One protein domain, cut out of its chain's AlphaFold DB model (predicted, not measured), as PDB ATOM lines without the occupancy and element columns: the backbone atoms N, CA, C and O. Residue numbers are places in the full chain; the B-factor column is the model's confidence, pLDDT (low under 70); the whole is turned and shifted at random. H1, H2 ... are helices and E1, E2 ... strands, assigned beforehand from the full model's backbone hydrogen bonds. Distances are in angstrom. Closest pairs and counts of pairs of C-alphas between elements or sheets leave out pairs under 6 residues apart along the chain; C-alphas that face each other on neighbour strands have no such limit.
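Overview. This is residues 16 to 155 of the 222 residues of an uncharacterized protein of Algoriphagus boseongensis (UniProt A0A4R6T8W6). Two small antiparallel strand hairpins, E1 with E2 and E3 with E4, make one end of the domain, and a cluster of helices makes the other. H1 packs on E3 and meets H6 with its last residues; H2 and H5 pack on H6, H3 packs on H2 and H5, and H4 lies at the far end. The printed part has 140 residues with four named strands and six named helices, in the order E1 E2 H1 H2 E3 E4 H3 H4 H5 H6, class mixed, helices and strands. It is compact, with a radius of gyration of the C-alphas of 14.9 A and spans of 40 by 35 by 22 A.

Arrangement. Start at E1, residues 16 to 21, antiparallel to E2, residues 27 to 34, in a hairpin; look for N 17 and O 32, 2.9 A apart, within hydrogen-bond range. Next comes H1, residues 37 to 49. It only just touches H2, residues 54 to 63, with 3 pairs of C-alphas within 8 A, at Tyr 48 and Val 57, the closest, 5.9 A. E3, residues 65 to 70, forms an antiparallel hairpin with E4, residues 73 to 78; N 68 and O 75 are 2.9 A apart, within hydrogen-bond range. The closest C-alphas of E2 and E3 are those of Phe 32 and Asn 70, 6.2 A; those of H1 and E3 are Phe 47 and Phe 66, 6.3 A. H3, residues 97 to 109, touches H2 at a shallow tilt of 27 degrees, opposite ways, closest at C-alphas 62 and 100, 5.4 A. H4, residues 111 to 116, forms a helical hairpin with H5, residues 120 to 130; they only just touch, with 3 pairs of C-alphas within 8 A, closest at C-alphas 114 and 123, 6.2 A. H6, residues 137 to 150, touches H2 (C-alphas 61 and 143, 5.0 A), H5 (124 and 144, 5.3 A) and H1 (49 and 150, 3.9 A). Every O i to N i+4 pair is within hydrogen-bond range in H2, H3, H4 and H5; H1 has 8 of 9 and H6 9 of 10.

Along the chain. Find C-alpha 16 at (-52.110, 7.801, 47.797), where E1 begins; E2 runs 21.1 A. H1 and H3 each run 18.4 A. H6 runs 20.3 A to C-alpha 150 at (-39.338, 15.675, 27.938).

Size, cuts and confidence. The C-alphas farthest apart are those of Glu 89 and Lys 116, 43.6 A. The printed part has no cut. The link from E4 to H3, residues 79 to 96, is long; in it residues 85 to 86 pair antiparallel with 92 to 93. The mean pLDDT of the printed part is 95.6, and no printed residue is under 70.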
ATOM      1  N   LYS A  16     -50.786   8.063  48.372       93.06
ATOM      2  CA  LYS A  16     -52.110   7.801  47.797       93.06
ATOM      3  C   LYS A  16     -52.605   9.039  47.074       93.06
ATOM      4  O   LYS A  16     -52.806  10.086  47.681       93.06
ATOM      5  N   PHE A  17     -52.894   8.882  45.791       92.94
ATOM      6  CA  PHE A  17     -53.441   9.941  44.961       92.94
ATOM      7  C   PHE A  17     -54.876   9.604  44.564       92.94
ATOM      8  O   PHE A  17     -55.121   8.662  43.811       92.94
ATOM      9  N   TRP A  18     -55.841  10.353  45.090       91.62
ATOM     10  CA  TRP A  18     -57.256  10.112  44.816       91.62
ATOM     11  C   TRP A  18     -57.760  10.941  43.638       91.62
ATOM     12  O   TRP A  18     -57.499  12.145  43.557       91.62
ATOM     13  N   LYS A  19     -58.551  10.309  42.765       93.19
ATOM     14  CA  LYS A  19     -59.256  10.979  41.673       93.19
ATOM     15  C   LYS A  19     -60.717  10.579  41.593       93.19
ATOM     16  O   LYS A  19     -61.063   9.405  41.536       93.19
ATOM     17  N   TYR A  20     -61.569  11.596  41.494       90.88
ATOM     18  CA  TYR A  20     -62.999  11.421  41.262       90.88
ATOM     19  C   TYR A  20     -63.331  11.306  39.776       90.88
ATOM     20  O   TYR A  20     -64.219  10.538  39.419       90.88
ATOM     21  N   ARG A  21     -62.619  12.048  38.919       92.69
ATOM     22  CA  ARG A  21     -62.898  12.147  37.485       92.69
ATOM     23  C   ARG A  21     -61.652  11.971  36.627       92.69
ATOM     24  O   ARG A  21     -60.541  12.277  37.068       92.69
ATOM     25  N   ASP A  22     -61.860  11.497  35.406       93.94
ATOM     26  CA  ASP A  22     -60.856  11.502  34.343       93.94
ATOM     27  C   ASP A  22     -60.773  12.871  33.635       93.94
ATOM     28  O   ASP A  22     -61.439  13.840  34.016       93.94
ATOM     29  N   LYS A  23     -59.927  12.973  32.602       93.75
ATOM     30  CA  LYS A  23     -59.740  14.209  31.822       93.75
ATOM     31  C   LYS A  23     -61.006  14.690  31.099       93.75
ATOM     32  O   LYS A  23     -61.100  15.887  30.817       93.75
ATOM     33  N   ASP A  24     -61.932  13.781  30.794       91.06
ATOM     34  CA  ASP A  24     -63.166  14.040  30.046       91.06
ATOM     35  C   ASP A  24     -64.352  14.308  30.991       91.06
ATOM     36  O   ASP A  24     -65.445  14.654  30.545       91.06
ATOM     37  N   GLY A  25     -64.127  14.204  32.305       89.50
ATOM     38  CA  GLY A  25     -65.128  14.432  33.340       89.50
ATOM     39  C   GLY A  25     -65.918  13.183  33.726       89.50
ATOM     40  O   GLY A  25     -66.835  13.295  34.544       89.50
ATOM     41  N   ASN A  26     -65.569  12.002  33.202       92.75
ATOM     42  CA  ASN A  26     -66.211  10.752  33.595       92.75
ATOM     43  C   ASN A  26     -65.790  10.376  35.013       92.75
ATOM     44  O   ASN A  26     -64.627  10.525  35.388       92.75
ATOM     45  N   ASN A  27     -66.725   9.851  35.802       93.44
ATOM     46  CA  ASN A  27     -66.432   9.411  37.161       93.44
ATOM     47  C   ASN A  27     -65.585   8.132  37.144       93.44
ATOM     48  O   ASN A  27     -65.998   7.122  36.579       93.44
ATOM     49  N   ILE A  28     -64.435   8.174  37.817       92.44
ATOM     50  CA  ILE A  28     -63.534   7.024  37.979       92.44
ATOM     51  C   ILE A  28     -63.364   6.606  39.441       92.44
ATOM     52  O   ILE A  28     -63.046   5.448  39.683       92.44
ATOM     53  N   THR A  29     -63.586   7.527  40.392       89.44
ATOM     54  CA  THR A  29     -63.559   7.319  41.856       89.44
ATOM     55  C   THR A  29     -62.548   6.255  42.301       89.44
ATOM     56  O   THR A  29     -62.915   5.172  42.754       89.44
ATOM     57  N   THR A  30     -61.259   6.548  42.121       91.19
ATOM     58  CA  THR A  30     -60.178   5.576  42.314       91.19
ATOM     59  C   THR A  30     -58.960   6.183  43.010       91.19
ATOM     60  O   THR A  30     -58.693   7.383  42.891       91.19
ATOM     61  N   HIS A  31     -58.228   5.350  43.758       91.19
ATOM     62  CA  HIS A  31     -56.924   5.697  44.329       91.19
ATOM     63  C   HIS A  31     -55.830   5.106  43.449       91.19
ATOM     64  O   HIS A  31     -55.876   3.925  43.106       91.19
ATOM     65  N   PHE A  32     -54.815   5.910  43.173       93.75
ATOM     66  CA  PHE A  32     -53.539   5.448  42.656       93.75
ATOM     67  C   PHE A  32     -52.557   5.349  43.820       93.75
ATOM     68  O   PHE A  32     -52.507   6.240  44.673       93.75
ATOM     69  N   PHE A  33     -51.816   4.247  43.866       93.50
ATOM     70  CA  PHE A  33     -50.838   3.968  44.907       93.50
ATOM     71  C   PHE A  33     -49.439   4.092  44.323       93.50
ATOM     72  O   PHE A  33     -49.153   3.531  43.265       93.50
ATOM     73  N   PHE A  34     -48.597   4.813  45.044       95.00
ATOM     74  CA  PHE A  34     -47.195   5.029  44.728       95.00
ATOM     75  C   PHE A  34     -46.364   4.580  45.918       95.00
ATOM     76  O   PHE A  34     -46.824   4.645  47.064       95.00
ATOM     77  N   GLU A  35     -45.147   4.122  45.649       94.94
ATOM     78  CA  GLU A  35     -44.238   3.669  46.702       94.94
ATOM     79  C   GLU A  35     -43.906   4.811  47.660       94.94
ATOM     80  O   GLU A  35     -43.809   4.597  48.864       94.94
ATOM     81  N   THR A  36     -43.756   6.022  47.118       95.44
ATOM     82  CA  THR A  36     -43.367   7.231  47.845       95.44
ATOM     83  C   THR A  36     -43.933   8.480  47.161       95.44
ATOM     84  O   THR A  36     -44.464   8.408  46.047       95.44
ATOM     85  N   HIS A  37     -43.797   9.655  47.785       93.50
ATOM     86  CA  HIS A  37     -44.101  10.923  47.109       93.50
ATOM     87  C   HIS A  37     -43.150  11.188  45.932       93.50
ATOM     88  O   HIS A  37     -43.566  11.768  44.927       93.50
ATOM     89  N   SER A  38     -41.892  10.754  46.045       92.19
ATOM     90  CA  SER A  38     -40.909  10.862  44.964       92.19
ATOM     91  C   SER A  38     -41.260   9.930  43.792       92.19
ATOM     92  O   SER A  38     -41.283  10.380  42.652       92.19
ATOM     93  N   ASP A  39     -41.700   8.690  44.060       94.94
ATOM     94  CA  ASP A  39     -42.196   7.755  43.026       94.94
ATOM     95  C   ASP A  39     -43.404   8.332  42.272       94.94
ATOM     96  O   ASP A  39     -43.493   8.219  41.050       94.94
ATOM     97  N   TYR A  40     -44.316   9.022  42.969       95.50
ATOM     98  CA  TYR A  40     -45.390   9.758  42.297       95.50
ATOM     99  C   TYR A  40     -44.855  10.815  41.332       95.50
ATOM    100  O   TYR A  40     -45.269  10.828  40.171       95.50
ATOM    101  N   LEU A  41     -43.954  11.685  41.800       95.19
ATOM    102  CA  LEU A  41     -43.383  12.758  40.986       95.19
ATOM    103  C   LEU A  41     -42.666  12.190  39.753       95.19
ATOM    104  O   LEU A  41     -42.906  12.657  38.636       95.19
ATOM    105  N   ASP A  42     -41.866  11.143  39.943       94.69
ATOM    106  CA  ASP A  42     -41.132  10.465  38.878       94.69
ATOM    107  C   ASP A  42     -42.078   9.848  37.841       94.69
ATOM    108  O   ASP A  42     -41.922  10.097  36.641       94.69
ATOM    109  N   ARG A  43     -43.104   9.094  38.262       95.06
ATOM    110  CA  ARG A  43     -44.087   8.501  37.330       95.06
ATOM    111  C   ARG A  43     -44.895   9.559  36.594       95.06
ATOM    112  O   ARG A  43     -45.148   9.427  35.396       95.06
ATOM    113  N   TYR A  44     -45.281  10.618  37.296       96.38
ATOM    114  CA  TYR A  44     -45.997  11.746  36.719       96.38
ATOM    115  C   TYR A  44     -45.171  12.458  35.637       96.38
ATOM    116  O   TYR A  44     -45.684  12.701  34.543       96.38
ATOM    117  N   LEU A  45     -43.893  12.754  35.894       97.31
ATOM    118  CA  LEU A  45     -43.017  13.412  34.919       97.31
ATOM    119  C   LEU A  45     -42.578  12.473  33.786       97.31
ATOM    120  O   LEU A  45     -42.391  12.943  32.657       97.31
ATOM    121  N   SER A  46     -42.470  11.168  34.058       96.94
ATOM    122  CA  SER A  46     -42.117  10.141  33.065       96.94
ATOM    123  C   SER A  46     -43.144  10.044  31.942       96.94
ATOM    124  O   SER A  46     -42.757   9.899  30.786       96.94
ATOM    125  N   PHE A  47     -44.433  10.247  32.239       97.81
ATOM    126  CA  PHE A  47     -45.465  10.321  31.202       97.81
ATOM    127  C   PHE A  47     -45.110  11.342  30.110       97.81
ATOM    128  O   PHE A  47     -45.166  11.018  28.930       97.81
ATOM    129  N   TYR A  48     -44.712  12.560  30.490       98.31
ATOM    130  CA  TYR A  48     -44.345  13.604  29.526       98.31
ATOM    131  C   TYR A  48     -43.016  13.308  28.838       98.31
ATOM    132  O   TYR A  48     -42.850  13.598  27.653       98.31
ATOM    133  N   LYS A  49     -42.085  12.695  29.574       97.75
ATOM    134  CA  LYS A  49     -40.790  12.274  29.051       97.75
ATOM    135  C   LYS A  49     -40.920  11.296  27.886       97.75
ATOM    136  O   LYS A  49     -40.183  11.411  26.913       97.75
ATOM    137  N   GLU A  50     -41.879  10.384  27.974       97.50
ATOM    138  CA  GLU A  50     -42.105   9.312  27.001       97.50
ATOM    139  C   GLU A  50     -42.998   9.712  25.817       97.50
ATOM    140  O   GLU A  50     -43.151   8.928  24.878       97.50
ATOM    141  N   LEU A  51     -43.582  10.917  25.820       97.94
ATOM    142  CA  LEU A  51     -44.399  11.377  24.696       97.94
ATOM    143  C   LEU A  51     -43.558  11.472  23.408       97.94
ATOM    144  O   LEU A  51     -42.412  11.917  23.444       97.94
ATOM    145  N   PRO A  52     -44.118  11.100  22.246       96.94
ATOM    146  CA  PRO A  52     -43.349  10.900  21.017       96.94
ATOM    147  C   PRO A  52     -42.839  12.196  20.379       96.94
ATOM    148  O   PRO A  52     -41.920  12.164  19.562       96.94
ATOM    149  N   ASN A  53     -43.465  13.338  20.678       96.69
ATOM    150  CA  ASN A  53     -43.107  14.617  20.079       96.69
ATOM    151  C   ASN A  53     -43.497  15.806  20.966       96.69
ATOM    152  O   ASN A  53     -44.439  15.749  21.756       96.69
ATOM    153  N   LEU A  54     -42.815  16.933  20.755       97.38
ATOM    154  CA  LEU A  54     -43.024  18.152  21.535       97.38
ATOM    155  C   LEU A  54     -44.433  18.755  21.380       97.38
ATOM    156  O   LEU A  54     -44.902  19.433  22.289       97.38
ATOM    157  N   THR A  55     -45.134  18.517  20.266       97.81
ATOM    158  CA  THR A  55     -46.508  19.030  20.110       97.81
ATOM    159  C   THR A  55     -47.452  18.350  21.100       97.81
ATOM    160  O   THR A  55     -48.201  19.038  21.794       97.81
ATOM    161  N   GLU A  56     -47.377  17.024  21.226       97.69
ATOM    162  CA  GLU A  56     -48.134  16.274  22.235       97.69
ATOM    163  C   GLU A  56     -47.744  16.677  23.654       97.69
ATOM    164  O   GLU A  56     -48.624  16.896  24.490       97.69
ATOM    165  N   VAL A  57     -46.447  16.871  23.910       98.44
ATOM    166  CA  VAL A  57     -45.956  17.360  25.206       98.44
ATOM    167  C   VAL A  57     -46.581  18.706  25.536       98.44
ATOM    168  O   VAL A  57     -47.144  18.848  26.611       98.44
ATOM    169  N   ILE A  58     -46.564  19.680  24.622       98.56
ATOM    170  CA  ILE A  58     -47.168  21.002  24.846       98.56
ATOM    171  C   ILE A  58     -48.673  20.880  25.125       98.56
ATOM    172  O   ILE A  58     -49.189  21.581  25.999       98.56
ATOM    173  N   VAL A  59     -49.385  20.006  24.405       97.94
ATOM    174  CA  VAL A  59     -50.825  19.781  24.603       97.94
ATOM    175  C   VAL A  59     -51.099  19.242  25.999       97.94
ATOM    176  O   VAL A  59     -51.836  19.875  26.759       97.94
ATOM    177  N   HIS A  60     -50.484  18.115  26.348       98.31
ATOM    178  CA  HIS A  60     -50.695  17.470  27.635       98.31
ATOM    179  C   HIS A  60     -50.153  18.315  28.791       98.31
ATOM    180  O   HIS A  60     -50.791  18.392  29.842       98.31
ATOM    181  N   ALA A  61     -49.019  18.993  28.601       98.25
ATOM    182  CA  ALA A  61     -48.402  19.827  29.620       98.25
ATOM    183  C   ALA A  61     -49.244  21.057  29.945       98.25
ATOM    184  O   ALA A  61     -49.481  21.317  31.121       98.25
ATOM    185  N   ALA A  62     -49.745  21.781  28.940       97.81
ATOM    186  CA  ALA A  62     -50.591  22.953  29.171       97.81
ATOM    187  C   ALA A  62     -51.928  22.580  29.822       97.81
ATOM    188  O   ALA A  62     -52.412  23.293  30.703       97.81
ATOM    189  N   ASP A  63     -52.520  21.459  29.402       97.44
ATOM    190  CA  ASP A  63     -53.807  20.994  29.921       97.44
ATOM    191  C   ASP A  63     -53.666  20.325  31.300       97.44
ATOM    192  O   ASP A  63     -54.657  20.187  32.022       97.44
ATOM    193  N   GLY A  64     -52.442  19.952  31.685       97.25
ATOM    194  CA  GLY A  64     -52.148  19.200  32.900       97.25
ATOM    195  C   GLY A  64     -52.631  17.759  32.833       97.25
ATOM    196  O   GLY A  64     -52.999  17.200  33.856       97.25
ATOM    197  N   ILE A  65     -52.697  17.174  31.641       97.69
ATOM    198  CA  ILE A  65     -53.165  15.803  31.441       97.69
ATOM    199  C   ILE A  65     -51.978  14.853  31.547       97.69
ATOM    200  O   ILE A  65     -50.951  15.102  30.922       97.69
ATOM    201  N   PHE A  66     -52.147  13.759  32.282       97.06
ATOM    202  CA  PHE A  66     -51.188  12.662  32.350       97.06
ATOM    203  C   PHE A  66     -51.890  11.316  32.487       97.06
ATOM    204  O   PHE A  66     -53.082  11.248  32.804       97.06
ATOM    205  N   LYS A  67     -51.149  10.246  32.202       96.00
ATOM    206  CA  LYS A  67     -51.642   8.873  32.274       96.00
ATOM    207  C   LYS A  67     -51.194   8.218  33.575       96.00
ATOM    208  O   LYS A  67     -50.012   8.252  33.901       96.00
ATOM    209  N   LEU A  68     -52.122   7.571  34.269       93.81
ATOM    210  CA  LEU A  68     -51.830   6.657  35.369       93.81
ATOM    211  C   LEU A  68     -52.488   5.306  35.115       93.81
ATOM    212  O   LEU A  68     -53.528   5.228  34.469       93.81
ATOM    213  N   THR A  69     -51.900   4.250  35.664       91.00
ATOM    214  CA  THR A  69     -52.458   2.898  35.584       91.00
ATOM    215  C   THR A  69     -52.896   2.447  36.968       91.00
ATOM    216  O   THR A  69     -52.140   2.590  37.928       91.00
ATOM    217  N   ASN A  70     -54.095   1.880  37.075       88.19
ATOM    218  CA  ASN A  70     -54.554   1.196  38.279       88.19
ATOM    219  C   ASN A  70     -55.138  -0.168  37.899       88.19
ATOM    220  O   ASN A  70     -56.013  -0.241  37.040       88.19
ATOM    221  N   ASN A  71     -54.646  -1.247  38.513       86.94
ATOM    222  CA  ASN A  71     -55.060  -2.628  38.220       86.94
ATOM    223  C   ASN A  71     -55.044  -2.982  36.715       86.94
ATOM    224  O   ASN A  71     -55.943  -3.652  36.217       86.94
ATOM    225  N   GLY A  72     -54.037  -2.496  35.980       89.50
ATOM    226  CA  GLY A  72     -53.902  -2.711  34.533       89.50
ATOM    227  C   GLY A  72     -54.816  -1.848  33.656       89.50
ATOM    228  O   GLY A  72     -54.738  -1.942  32.436       89.50
ATOM    229  N   ILE A  73     -55.655  -0.994  34.250       90.88
ATOM    230  CA  ILE A  73     -56.504  -0.044  33.529       90.88
ATOM    231  C   ILE A  73     -55.789   1.302  33.464       90.88
ATOM    232  O   ILE A  73     -55.399   1.859  34.493       90.88
ATOM    233  N   GLU A  74     -55.627   1.824  32.253       93.69
ATOM    234  CA  GLU A  74     -55.047   3.142  32.015       93.69
ATOM    235  C   GLU A  74     -56.110   4.241  32.123       93.69
ATOM    236  O   GLU A  74     -57.192   4.153  31.545       93.69
ATOM    237  N   TYR A  75     -55.767   5.314  32.828       94.94
ATOM    238  CA  TYR A  75     -56.602   6.491  33.020       94.94
ATOM    239  C   TYR A  75     -55.839   7.733  32.587       94.94
ATOM    240  O   TYR A  75     -54.744   8.004  33.081       94.94
ATOM    241  N   PHE A  76     -56.451   8.533  31.720       96.31
ATOM    242  CA  PHE A  76     -55.989   9.891  31.464       96.31
ATOM    243  C   PHE A  76     -56.688  10.833  32.427       96.31
ATOM    244  O   PHE A  76     -57.906  10.984  32.396       96.31
ATOM    245  N   ILE A  77     -55.911  11.482  33.276       95.94
ATOM    246  CA  ILE A  77     -56.417  12.342  34.335       95.94
ATOM    247  C   ILE A  77     -55.794  13.723  34.231       95.94
ATOM    248  O   ILE A  77     -54.728  13.910  33.649       95.94
ATOM    249  N   ARG A  78     -56.474  14.704  34.816       95.31
ATOM    250  CA  ARG A  78     -55.991  16.078  34.886       95.31
ATOM    251  C   ARG A  78     -55.335  16.349  36.234       95.31
ATOM    252  O   ARG A  78     -55.873  15.934  37.250       95.31
ATOM    253  N   HIS A  79     -54.209  17.047  36.287       93.69
ATOM    254  CA  HIS A  79     -53.507  17.363  37.530       93.69
ATOM    255  C   HIS A  79     -54.366  18.228  38.458       93.69
ATOM    256  O   HIS A  79     -55.055  19.140  37.994       93.69
ATOM    257  N   ASN A  80     -54.315  17.969  39.771       90.12
ATOM    258  CA  ASN A  80     -55.155  18.654  40.769       90.12
ATOM    259  C   ASN A  80     -55.004  20.182  40.710       90.12
ATOM    260  O   ASN A  80     -55.981  20.904  40.877       90.12
ATOM    261  N   HIS A  81     -53.800  20.677  40.414       88.50
ATOM    262  CA  HIS A  81     -53.524  22.113  40.313       88.50
ATOM    263  C   HIS A  81     -54.220  22.811  39.132       88.50
ATOM    264  O   HIS A  81     -54.313  24.038  39.115       88.50
ATOM    265  N   GLN A  82     -54.698  22.062  38.135       92.69
ATOM    266  CA  GLN A  82     -55.347  22.610  36.938       92.69
ATOM    267  C   GLN A  82     -56.765  22.084  36.716       92.69
ATOM    268  O   GLN A  82     -57.475  22.633  35.873       92.69
ATOM    269  N   GLU A  83     -57.196  21.071  37.469       92.38
ATOM    270  CA  GLU A  83     -58.586  20.623  37.486       92.38
ATOM    271  C   GLU A  83     -59.512  21.772  37.903       92.38
ATOM    272  O   GLU A  83     -59.222  22.513  38.841       92.38
ATOM    273  N   VAL A  84     -60.621  21.938  37.178       92.88
ATOM    274  CA  VAL A  84     -61.616  22.970  37.478       92.88
ATOM    275  C   VAL A  84     -62.597  22.434  38.510       92.88
ATOM    276  O   VAL A  84     -63.186  21.371  38.321       92.88
ATOM    277  N   PHE A  85     -62.791  23.182  39.590       90.75
ATOM    278  CA  PHE A  85     -63.737  22.849  40.653       90.75
ATOM    279  C   PHE A  85     -64.292  24.121  41.298       90.75
ATOM    280  O   PHE A  85     -63.728  25.202  41.135       90.75
ATOM    281  N   LEU A  86     -65.396  23.993  42.031       92.12
ATOM    282  CA  LEU A  86     -65.920  25.061  42.880       92.12
ATOM    283  C   LEU A  86     -65.334  24.902  44.281       92.12
ATOM    284  O   LEU A  86     -65.376  23.806  44.845       92.12
ATOM    285  N   ASP A  87     -64.768  25.971  44.833       90.56
ATOM    286  CA  ASP A  87     -64.367  25.979  46.237       90.56
ATOM    287  C   ASP A  87     -65.586  26.068  47.175       90.56
ATOM    288  O   ASP A  87     -66.738  26.114  46.740       90.56
ATOM    289  N   LYS A  88     -65.336  26.067  48.491       90.38
ATOM    290  CA  LYS A  88     -66.391  26.103  49.520       90.38
ATOM    291  C   LYS A  88     -67.278  27.352  49.445       90.38
ATOM    292  O   LYS A  88     -68.391  27.327  49.957       90.38
ATOM    293  N   GLU A  89     -66.785  28.421  48.829       92.38
ATOM    294  CA  GLU A  89     -67.490  29.694  48.653       92.38
ATOM    295  C   GLU A  89     -68.226  29.752  47.302       92.38
ATOM    296  O   GLU A  89     -68.856  30.756  46.979       92.38
ATOM    297  N   GLY A  90     -68.162  28.679  46.506       92.44
ATOM    298  CA  GLY A  90     -68.759  28.612  45.176       92.44
ATOM    299  C   GLY A  90     -67.935  29.312  44.095       92.44
ATOM    300  O   GLY A  90     -68.415  29.452  42.970       92.44
ATOM    301  N   ASN A  91     -66.700  29.737  44.386       91.31
ATOM    302  CA  ASN A  91     -65.829  30.329  43.378       91.31
ATOM    303  C   ASN A  91     -65.187  29.230  42.530       91.31
ATOM    304  O   ASN A  91     -64.649  28.250  43.051       91.31
ATOM    305  N   GLN A  92     -65.168  29.421  41.212       91.06
ATOM    306  CA  GLN A  92     -64.456  28.515  40.321       91.06
ATOM    307  C   GLN A  92     -62.937  28.668  40.485       91.06
ATOM    308  O   GLN A  92     -62.378  29.756  40.338       91.06
ATOM    309  N   ARG A  93     -62.264  27.551  40.759       91.19
ATOM    310  CA  ARG A  93     -60.807  27.406  40.840       91.19
ATOM    311  C   ARG A  93     -60.298  26.504  39.717       91.19
ATOM    312  O   ARG A  93     -61.084  25.882  39.004       91.19
ATOM    313  N   GLY A  94     -58.977  26.447  39.565       92.62
ATOM    314  CA  GLY A  94     -58.311  25.692  38.505       92.62
ATOM    315  C   GLY A  94     -58.195  26.465  37.195       92.62
ATOM    316  O   GLY A  94     -58.427  27.673  37.137       92.62
ATOM    317  N   VAL A  95     -57.816  25.759  36.129       95.25
ATOM    318  CA  VAL A  95     -57.566  26.358  34.812       95.25
ATOM    319  C   VAL A  95     -58.580  25.806  33.812       95.25
ATOM    320  O   VAL A  95     -58.554  24.614  33.525       95.25
ATOM    321  N   PRO A  96     -59.469  26.616  33.223       95.38
ATOM    322  CA  PRO A  96     -60.359  26.145  32.160       95.38
ATOM    323  C   PRO A  96     -59.596  25.614  30.935       95.38
ATOM    324  O   PRO A  96     -58.470  26.044  30.648       95.38
ATOM    325  N   TYR A  97     -60.199  24.688  30.185       95.31
ATOM    326  CA  TYR A  97     -59.584  24.148  28.965       95.31
ATOM    327  C   TYR A  97     -59.384  25.230  27.896       95.31
ATOM    328  O   TYR A  97     -58.430  25.189  27.126       95.31
ATOM    329  N   GLU A  98     -60.233  26.252  27.880       97.00
ATOM    330  CA  GLU A  98     -60.140  27.393  26.971       97.00
ATOM    331  C   GLU A  98     -58.898  28.243  27.262       97.00
ATOM    332  O   GLU A  98     -58.274  28.773  26.340       97.00
ATOM    333  N   VAL A  99     -58.523  28.363  28.539       97.94
ATOM    334  CA  VAL A  99     -57.331  29.099  28.981       97.94
ATOM    335  C   VAL A  99     -56.071  28.315  28.619       97.94
ATOM    336  O   VAL A  99     -55.187  28.847  27.951       97.94
ATOM    337  N   SER A 100     -56.008  27.033  28.990       97.56
ATOM    338  CA  SER A 100     -54.866  26.159  28.659       97.56
ATOM    339  C   SER A 100     -54.688  25.976  27.146       97.56
ATOM    340  O   SER A 100     -53.563  26.046  26.651       97.56
ATOM    341  N   ARG A 101     -55.783  25.898  26.375       98.19
ATOM    342  CA  ARG A 101     -55.754  25.883  24.901       98.19
ATOM    343  C   ARG A 101     -55.089  27.123  24.307       98.19
ATOM    344  O   ARG A 101     -54.329  26.993  23.349       98.19
ATOM    345  N   GLN A 102     -55.359  28.312  24.842       98.56
ATOM    346  CA  GLN A 102     -54.716  29.539  24.364       98.56
ATOM    347  C   GLN A 102     -53.210  29.531  24.643       98.56
ATOM    348  O   GLN A 102     -52.428  29.839  23.745       98.56
ATOM    349  N   VAL A 103     -52.800  29.106  25.844       98.44
ATOM    350  CA  VAL A 103     -51.376  28.977  26.193       98.44
ATOM    351  C   VAL A 103     -50.683  27.951  25.297       98.44
ATOM    352  O   VAL A 103     -49.638  28.260  24.729       98.44
ATOM    353  N   ARG A 104     -51.295  26.779  25.067       97.75
ATOM    354  CA  ARG A 104     -50.823  25.793  24.080       97.75
ATOM    355  C   ARG A 104     -50.598  26.432  22.715       97.75
ATOM    356  O   ARG A 104     -49.533  26.258  22.137       97.75
ATOM    357  N   ASN A 105     -51.585  27.156  22.190       98.38
ATOM    358  CA  ASN A 105     -51.488  27.741  20.853       98.38
ATOM    359  C   ASN A 105     -50.338  28.755  20.758       98.38
ATOM    360  O   ASN A 105     -49.688  28.849  19.717       98.38
ATOM    361  N   ASN A 106     -50.067  29.493  21.838       98.56
ATOM    362  CA  ASN A 106     -48.910  30.382  21.924       98.56
ATOM    363  C   ASN A 106     -47.595  29.589  21.971       98.56
ATOM    364  O   ASN A 106     -46.676  29.897  21.215       98.56
ATOM    365  N   MET A 107     -47.524  28.523  22.775       98.50
ATOM    366  CA  MET A 107     -46.338  27.665  22.876       98.50
ATOM    367  C   MET A 107     -46.024  26.922  21.573       98.50
ATOM    368  O   MET A 107     -44.861  26.834  21.196       98.50
ATOM    369  N   ILE A 108     -47.033  26.456  20.829       98.31
ATOM    370  CA  ILE A 108     -46.838  25.814  19.515       98.31
ATOM    371  C   ILE A 108     -46.148  26.779  18.536       98.31
ATOM    372  O   ILE A 108     -45.247  26.376  17.804       98.31
ATOM    373  N   LYS A 109     -46.491  28.076  18.559       98.31
ATOM    374  CA  LYS A 109     -45.808  29.098  17.739       98.31
ATOM    375  C   LYS A 109     -44.353  29.330  18.166       98.31
ATOM    376  O   LYS A 109     -43.545  29.774  17.359       98.31
ATOM    377  N   ARG A 110     -44.032  29.026  19.425       98.25
ATOM    378  CA  ARG A 110     -42.709  29.137  20.059       98.25
ATOM    379  C   ARG A 110     -41.963  27.796  20.116       98.25
ATOM    380  O   ARG A 110     -40.930  27.705  20.770       98.25
ATOM    381  N   MET A 111     -42.451  26.747  19.447       97.31
ATOM    382  CA  MET A 111     -41.937  25.379  19.612       97.31
ATOM    383  C   MET A 111     -40.431  25.259  19.323       97.31
ATOM    384  O   MET A 111     -39.718  24.552  20.030       97.31
ATOM    385  N   ASN A 112     -39.927  26.005  18.335       97.88
ATOM    386  CA  ASN A 112     -38.496  26.047  18.026       97.88
ATOM    387  C   ASN A 112     -37.653  26.661  19.150       97.88
ATOM    388  O   ASN A 112     -36.509  26.252  19.330       97.88
ATOM    389  N   ASP A 113     -38.193  27.626  19.895       98.50
ATOM    390  CA  ASP A 113     -37.494  28.224  21.033       98.50
ATOM    391  C   ASP A 113     -37.446  27.233  22.196       98.50
ATOM    392  O   ASP A 113     -36.400  27.069  22.816       98.50
ATOM    393  N   ILE A 114     -38.540  26.495  22.420       98.31
ATOM    394  CA  ILE A 114     -38.607  25.433  23.433       98.31
ATOM    395  C   ILE A 114     -37.569  24.338  23.143       98.31
ATOM    396  O   ILE A 114     -36.822  23.962  24.036       98.31
ATOM    397  N   LEU A 115     -37.443  23.873  21.892       97.56
ATOM    398  CA  LEU A 115     -36.424  22.875  21.506       97.56
ATOM    399  C   LEU A 115     -34.979  23.372  21.680       97.56
ATOM    400  O   LEU A 115     -34.044  22.581  21.849       97.56
ATOM    401  N   LYS A 116     -34.773  24.685  21.576       98.12
ATOM    402  CA  LYS A 116     -33.456  25.309  21.734       98.12
ATOM    403  C   LYS A 116     -33.107  25.594  23.187       98.12
ATOM    404  O   LYS A 116     -31.925  25.806  23.444       98.12
ATOM    405  N   ALA A 117     -34.077  25.560  24.099       98.44
ATOM    406  CA  ALA A 117     -33.828  25.760  25.515       98.44
ATOM    407  C   ALA A 117     -32.828  24.721  26.051       98.44
ATOM    408  O   ALA A 117     -32.797  23.560  25.623       98.44
ATOM    409  N   ARG A 118     -31.964  25.167  26.957       97.94
ATOM    410  CA  ARG A 118     -30.898  24.390  27.603       97.94
ATOM    411  C   ARG A 118     -30.982  24.436  29.118       97.94
ATOM    412  O   ARG A 118     -30.335  23.626  29.774       97.94
ATOM    413  N   THR A 119     -31.773  25.351  29.669       98.38
ATOM    414  CA  THR A 119     -31.990  25.475  31.110       98.38
ATOM    415  C   THR A 119     -33.475  25.486  31.436       98.38
ATOM    416  O   THR A 119     -34.319  25.818  30.597       98.38
ATOM    417  N   PHE A 120     -33.802  25.135  32.678       98.31
ATOM    418  CA  PHE A 120     -35.171  25.232  33.163       98.31
ATOM    419  C   PHE A 120     -35.679  26.682  33.134       98.31
ATOM    420  O   PHE A 120     -36.813  26.924  32.730       98.31
ATOM    421  N   ASP A 121     -34.824  27.649  33.481       97.94
ATOM    422  CA  ASP A 121     -35.142  29.083  33.482       97.94
ATOM    423  C   ASP A 121     -35.594  29.574  32.093       97.94
ATOM    424  O   ASP A 121     -36.554  30.339  31.989       97.94
ATOM    425  N   GLU A 122     -34.953  29.100  31.018       98.56
ATOM    426  CA  GLU A 122     -35.349  29.419  29.640       98.56
ATOM    427  C   GLU A 122     -36.738  28.862  29.307       98.56
ATOM    428  O   GLU A 122     -37.580  29.590  28.781       98.56
ATOM    429  N   ILE A 123     -37.017  27.602  29.662       98.69
ATOM    430  CA  ILE A 123     -38.344  26.994  29.470       98.69
ATOM    431  C   ILE A 123     -39.393  27.773  30.269       98.69
ATOM    432  O   ILE A 123     -40.419  28.177  29.718       98.69
ATOM    433  N   TYR A 124     -39.114  28.038  31.546       98.44
ATOM    434  CA  TYR A 124     -39.992  28.787  32.438       98.44
ATOM    435  C   TYR A 124     -40.316  30.176  31.883       98.44
ATOM    436  O   TYR A 124     -41.474  30.611  31.905       98.44
ATOM    437  N   GLN A 125     -39.315  30.871  31.342       98.44
ATOM    438  CA  GLN A 125     -39.489  32.173  30.711       98.44
ATOM    439  C   GLN A 125     -40.365  32.082  29.453       98.44
ATOM    440  O   GLN A 125     -41.315  32.858  29.323       98.44
ATOM    441  N   ILE A 126     -40.125  31.104  28.573       98.69
ATOM    442  CA  ILE A 126     -40.939  30.888  27.364       98.69
ATOM    443  C   ILE A 126     -42.410  30.640  27.732       98.69
ATOM    444  O   ILE A 126     -43.309  31.264  27.160       98.69
ATOM    445  N   VAL A 127     -42.675  29.762  28.706       98.56
ATOM    446  CA  VAL A 127     -44.041  29.465  29.172       98.56
ATOM    447  C   VAL A 127     -44.679  30.706  29.804       98.56
ATOM    448  O   VAL A 127     -45.845  31.007  29.533       98.56
ATOM    449  N   THR A 128     -43.912  31.471  30.588       98.25
ATOM    450  CA  THR A 128     -44.367  32.735  31.189       98.25
ATOM    451  C   THR A 128     -44.791  33.746  30.126       98.25
ATOM    452  O   THR A 128     -45.826  34.391  30.283       98.25
ATOM    453  N   GLU A 129     -44.041  33.870  29.032       98.38
ATOM    454  CA  GLU A 129     -44.359  34.761  27.908       98.38
ATOM    455  C   GLU A 129     -45.570  34.286  27.095       98.38
ATOM    456  O   GLU A 129     -46.266  35.093  26.484       98.38
ATOM    457  N   CYS A 130     -45.858  32.981  27.107       98.44
ATOM    458  CA  CYS A 130     -47.024  32.402  26.437       98.44
ATOM    459  C   CYS A 130     -48.317  32.508  27.255       98.44
ATOM    460  O   CYS A 130     -49.394  32.197  26.724       98.44
ATOM    461  N   LYS A 131     -48.229  32.901  28.533       97.00
ATOM    462  CA  LYS A 131     -49.369  32.901  29.450       97.00
ATOM    463  C   LYS A 131     -50.479  33.835  28.969       97.00
ATOM    464  O   LYS A 131     -50.245  34.889  28.383       97.00
ATOM    465  N   VAL A 132     -51.703  33.484  29.336       97.94
ATOM    466  CA  VAL A 132     -52.873  34.357  29.207       97.94
ATOM    467  C   VAL A 132     -53.525  34.545  30.575       97.94
ATOM    468  O   VAL A 132     -53.191  33.854  31.543       97.94
ATOM    469  N   LYS A 133     -54.465  35.491  30.683       96.75
ATOM    470  CA  LYS A 133     -55.220  35.704  31.925       96.75
ATOM    471  C   LYS A 133     -55.893  34.394  32.361       96.75
ATOM    472  O   LYS A 133     -56.568  33.751  31.566       96.75
ATOM    473  N   GLY A 134     -55.708  34.024  33.629       94.62
ATOM    474  CA  GLY A 134     -56.203  32.761  34.195       94.62
ATOM    475  C   GLY A 134     -55.181  31.619  34.209       94.62
ATOM    476  O   GLY A 134     -55.455  30.591  34.817       94.62
ATOM    477  N   PHE A 135     -53.999  31.793  33.604       96.75
ATOM    478  CA  PHE A 135     -52.886  30.844  33.696       96.75
ATOM    479  C   PHE A 135     -51.819  31.382  34.662       96.75
ATOM    480  O   PHE A 135     -50.970  32.195  34.290       96.75
ATOM    481  N   GLY A 136     -51.950  31.018  35.940       94.56
ATOM    482  CA  GLY A 136     -51.139  31.562  37.035       94.56
ATOM    483  C   GLY A 136     -49.755  30.924  37.178       94.56
ATOM    484  O   GLY A 136     -49.422  29.974  36.477       94.56
ATOM    485  N   GLU A 137     -48.967  31.424  38.136       93.94
ATOM    486  CA  GLU A 137     -47.580  30.987  38.399       93.94
ATOM    487  C   GLU A 137     -47.445  29.481  38.634       93.94
ATOM    488  O   GLU A 137     -46.538  28.860  38.094       93.94
ATOM    489  N   LEU A 138     -48.386  28.886  39.374       93.56
ATOM    490  CA  LEU A 138     -48.428  27.441  39.600       93.56
ATOM    491  C   LEU A 138     -48.544  26.667  38.279       93.56
ATOM    492  O   LEU A 138     -47.782  25.746  38.025       93.56
ATOM    493  N   SER A 139     -49.455  27.081  37.394       96.62
ATOM    494  CA  SER A 139     -49.644  26.426  36.096       96.62
ATOM    495  C   SER A 139     -48.470  26.660  35.146       96.62
ATOM    496  O   SER A 139     -48.158  25.781  34.346       96.62
ATOM    497  N   ILE A 140     -47.813  27.821  35.237       97.56
ATOM    498  CA  ILE A 140     -46.581  28.118  34.496       97.56
ATOM    499  C   ILE A 140     -45.477  27.156  34.929       97.56
ATOM    500  O   ILE A 140     -44.881  26.511  34.069       97.56
ATOM    501  N   TYR A 141     -45.236  27.026  36.234       97.44
ATOM    502  CA  TYR A 141     -44.221  26.119  36.760       97.44
ATOM    503  C   TYR A 141     -44.517  24.661  36.396       97.44
ATOM    504  O   TYR A 141     -43.683  24.028  35.755       97.44
ATOM    505  N   ASP A 142     -45.730  24.175  36.689       97.25
ATOM    506  CA  ASP A 142     -46.162  22.810  36.364       97.25
ATOM    507  C   ASP A 142     -45.958  22.507  34.870       97.25
ATOM    508  O   ASP A 142     -45.407  21.474  34.499       97.25
ATOM    509  N   THR A 143     -46.364  23.423  33.986       98.44
ATOM    510  CA  THR A 143     -46.200  23.248  32.532       98.44
ATOM    511  C   THR A 143     -44.733  23.240  32.123       98.44
ATOM    512  O   THR A 143     -44.340  22.441  31.275       98.44
ATOM    513  N   SER A 144     -43.916  24.092  32.743       98.56
ATOM    514  CA  SER A 144     -42.478  24.161  32.481       98.56
ATOM    515  C   SER A 144     -41.779  22.872  32.903       98.56
ATOM    516  O   SER A 144     -41.009  22.337  32.116       98.56
ATOM    517  N   MET A 145     -42.109  22.320  34.076       98.31
ATOM    518  CA  MET A 145     -41.578  21.039  34.568       98.31
ATOM    519  C   MET A 145     -41.888  19.875  33.630       98.31
ATOM    520  O   MET A 145     -41.011  19.075  33.322       98.31
ATOM    521  N   ARG A 146     -43.118  19.808  33.119       98.56
ATOM    522  CA  ARG A 146     -43.541  18.754  32.184       98.56
ATOM    523  C   ARG A 146     -42.845  18.845  30.827       98.56
ATOM    524  O   ARG A 146     -42.522  17.829  30.224       98.56
ATOM    525  N   ILE A 147     -42.623  20.061  30.329       98.69
ATOM    526  CA  ILE A 147     -41.853  20.272  29.096       98.69
ATOM    527  C   ILE A 147     -40.377  19.941  29.341       98.69
ATOM    528  O   ILE A 147     -39.750  19.269  28.523       98.69
ATOM    529  N   ALA A 148     -39.826  20.382  30.472       98.50
ATOM    530  CA  ALA A 148     -38.439  20.150  30.840       98.50
ATOM    531  C   ALA A 148     -38.131  18.653  31.002       98.50
ATOM    532  O   ALA A 148     -37.102  18.202  30.501       98.50
ATOM    533  N   SER A 149     -39.050  17.858  31.568       98.19
ATOM    534  CA  SER A 149     -38.864  16.406  31.694       98.19
ATOM    535  C   SER A 149     -38.737  15.706  30.336       98.19
ATOM    536  O   SER A 149     -37.887  14.829  30.181       98.19
ATOM    537  N   HIS A 150     -39.492  16.144  29.320       98.56
ATOM    538  CA  HIS A 150     -39.338  15.675  27.938       98.56
ATOM    539  C   HIS A 150     -37.989  16.045  27.322       98.56
ATOM    540  O   HIS A 150     -37.385  15.251  26.602       98.56
ATOM    541  N   LEU A 151     -37.475  17.229  27.644       98.19
ATOM    542  CA  LEU A 151     -36.171  17.687  27.172       98.19
ATOM    543  C   LEU A 151     -34.999  17.170  28.023       98.19
ATOM    544  O   LEU A 151     -33.852  17.488  27.714       98.19
ATOM    545  N   ASN A 152     -35.261  16.354  29.054       97.56
ATOM    546  CA  ASN A 152     -34.281  15.917  30.055       97.56
ATOM    547  C   ASN A 152     -33.536  17.093  30.716       97.56
ATOM    548  O   ASN A 152     -32.330  17.030  30.951       97.56
ATOM    549  N   ILE A 153     -34.265  18.175  30.991       98.25
ATOM    550  CA  ILE A 153     -33.778  19.361  31.690       98.25
ATOM    551  C   ILE A 153     -34.386  19.364  33.093       98.25
ATOM    552  O   ILE A 153     -35.600  19.267  33.252       98.25
ATOM    553  N   GLU A 154     -33.537  19.503  34.103       96.31
ATOM    554  CA  GLU A 154     -33.935  19.593  35.510       96.31
ATOM    555  C   GLU A 154     -33.823  21.047  35.995       96.31
ATOM    556  O   GLU A 154     -32.930  21.773  35.541       96.31
ATOM    557  N   PRO A 155     -34.688  21.499  36.920       97.00
ATOM    558  CA  PRO A 155     -34.470  22.757  37.619       97.00
ATOM    559  C   PRO A 155     -33.244  22.657  38.538       97.00
ATOM    560  O   PRO A 155     -33.019  21.646  39.203       97.00
TER     561      PRO A 155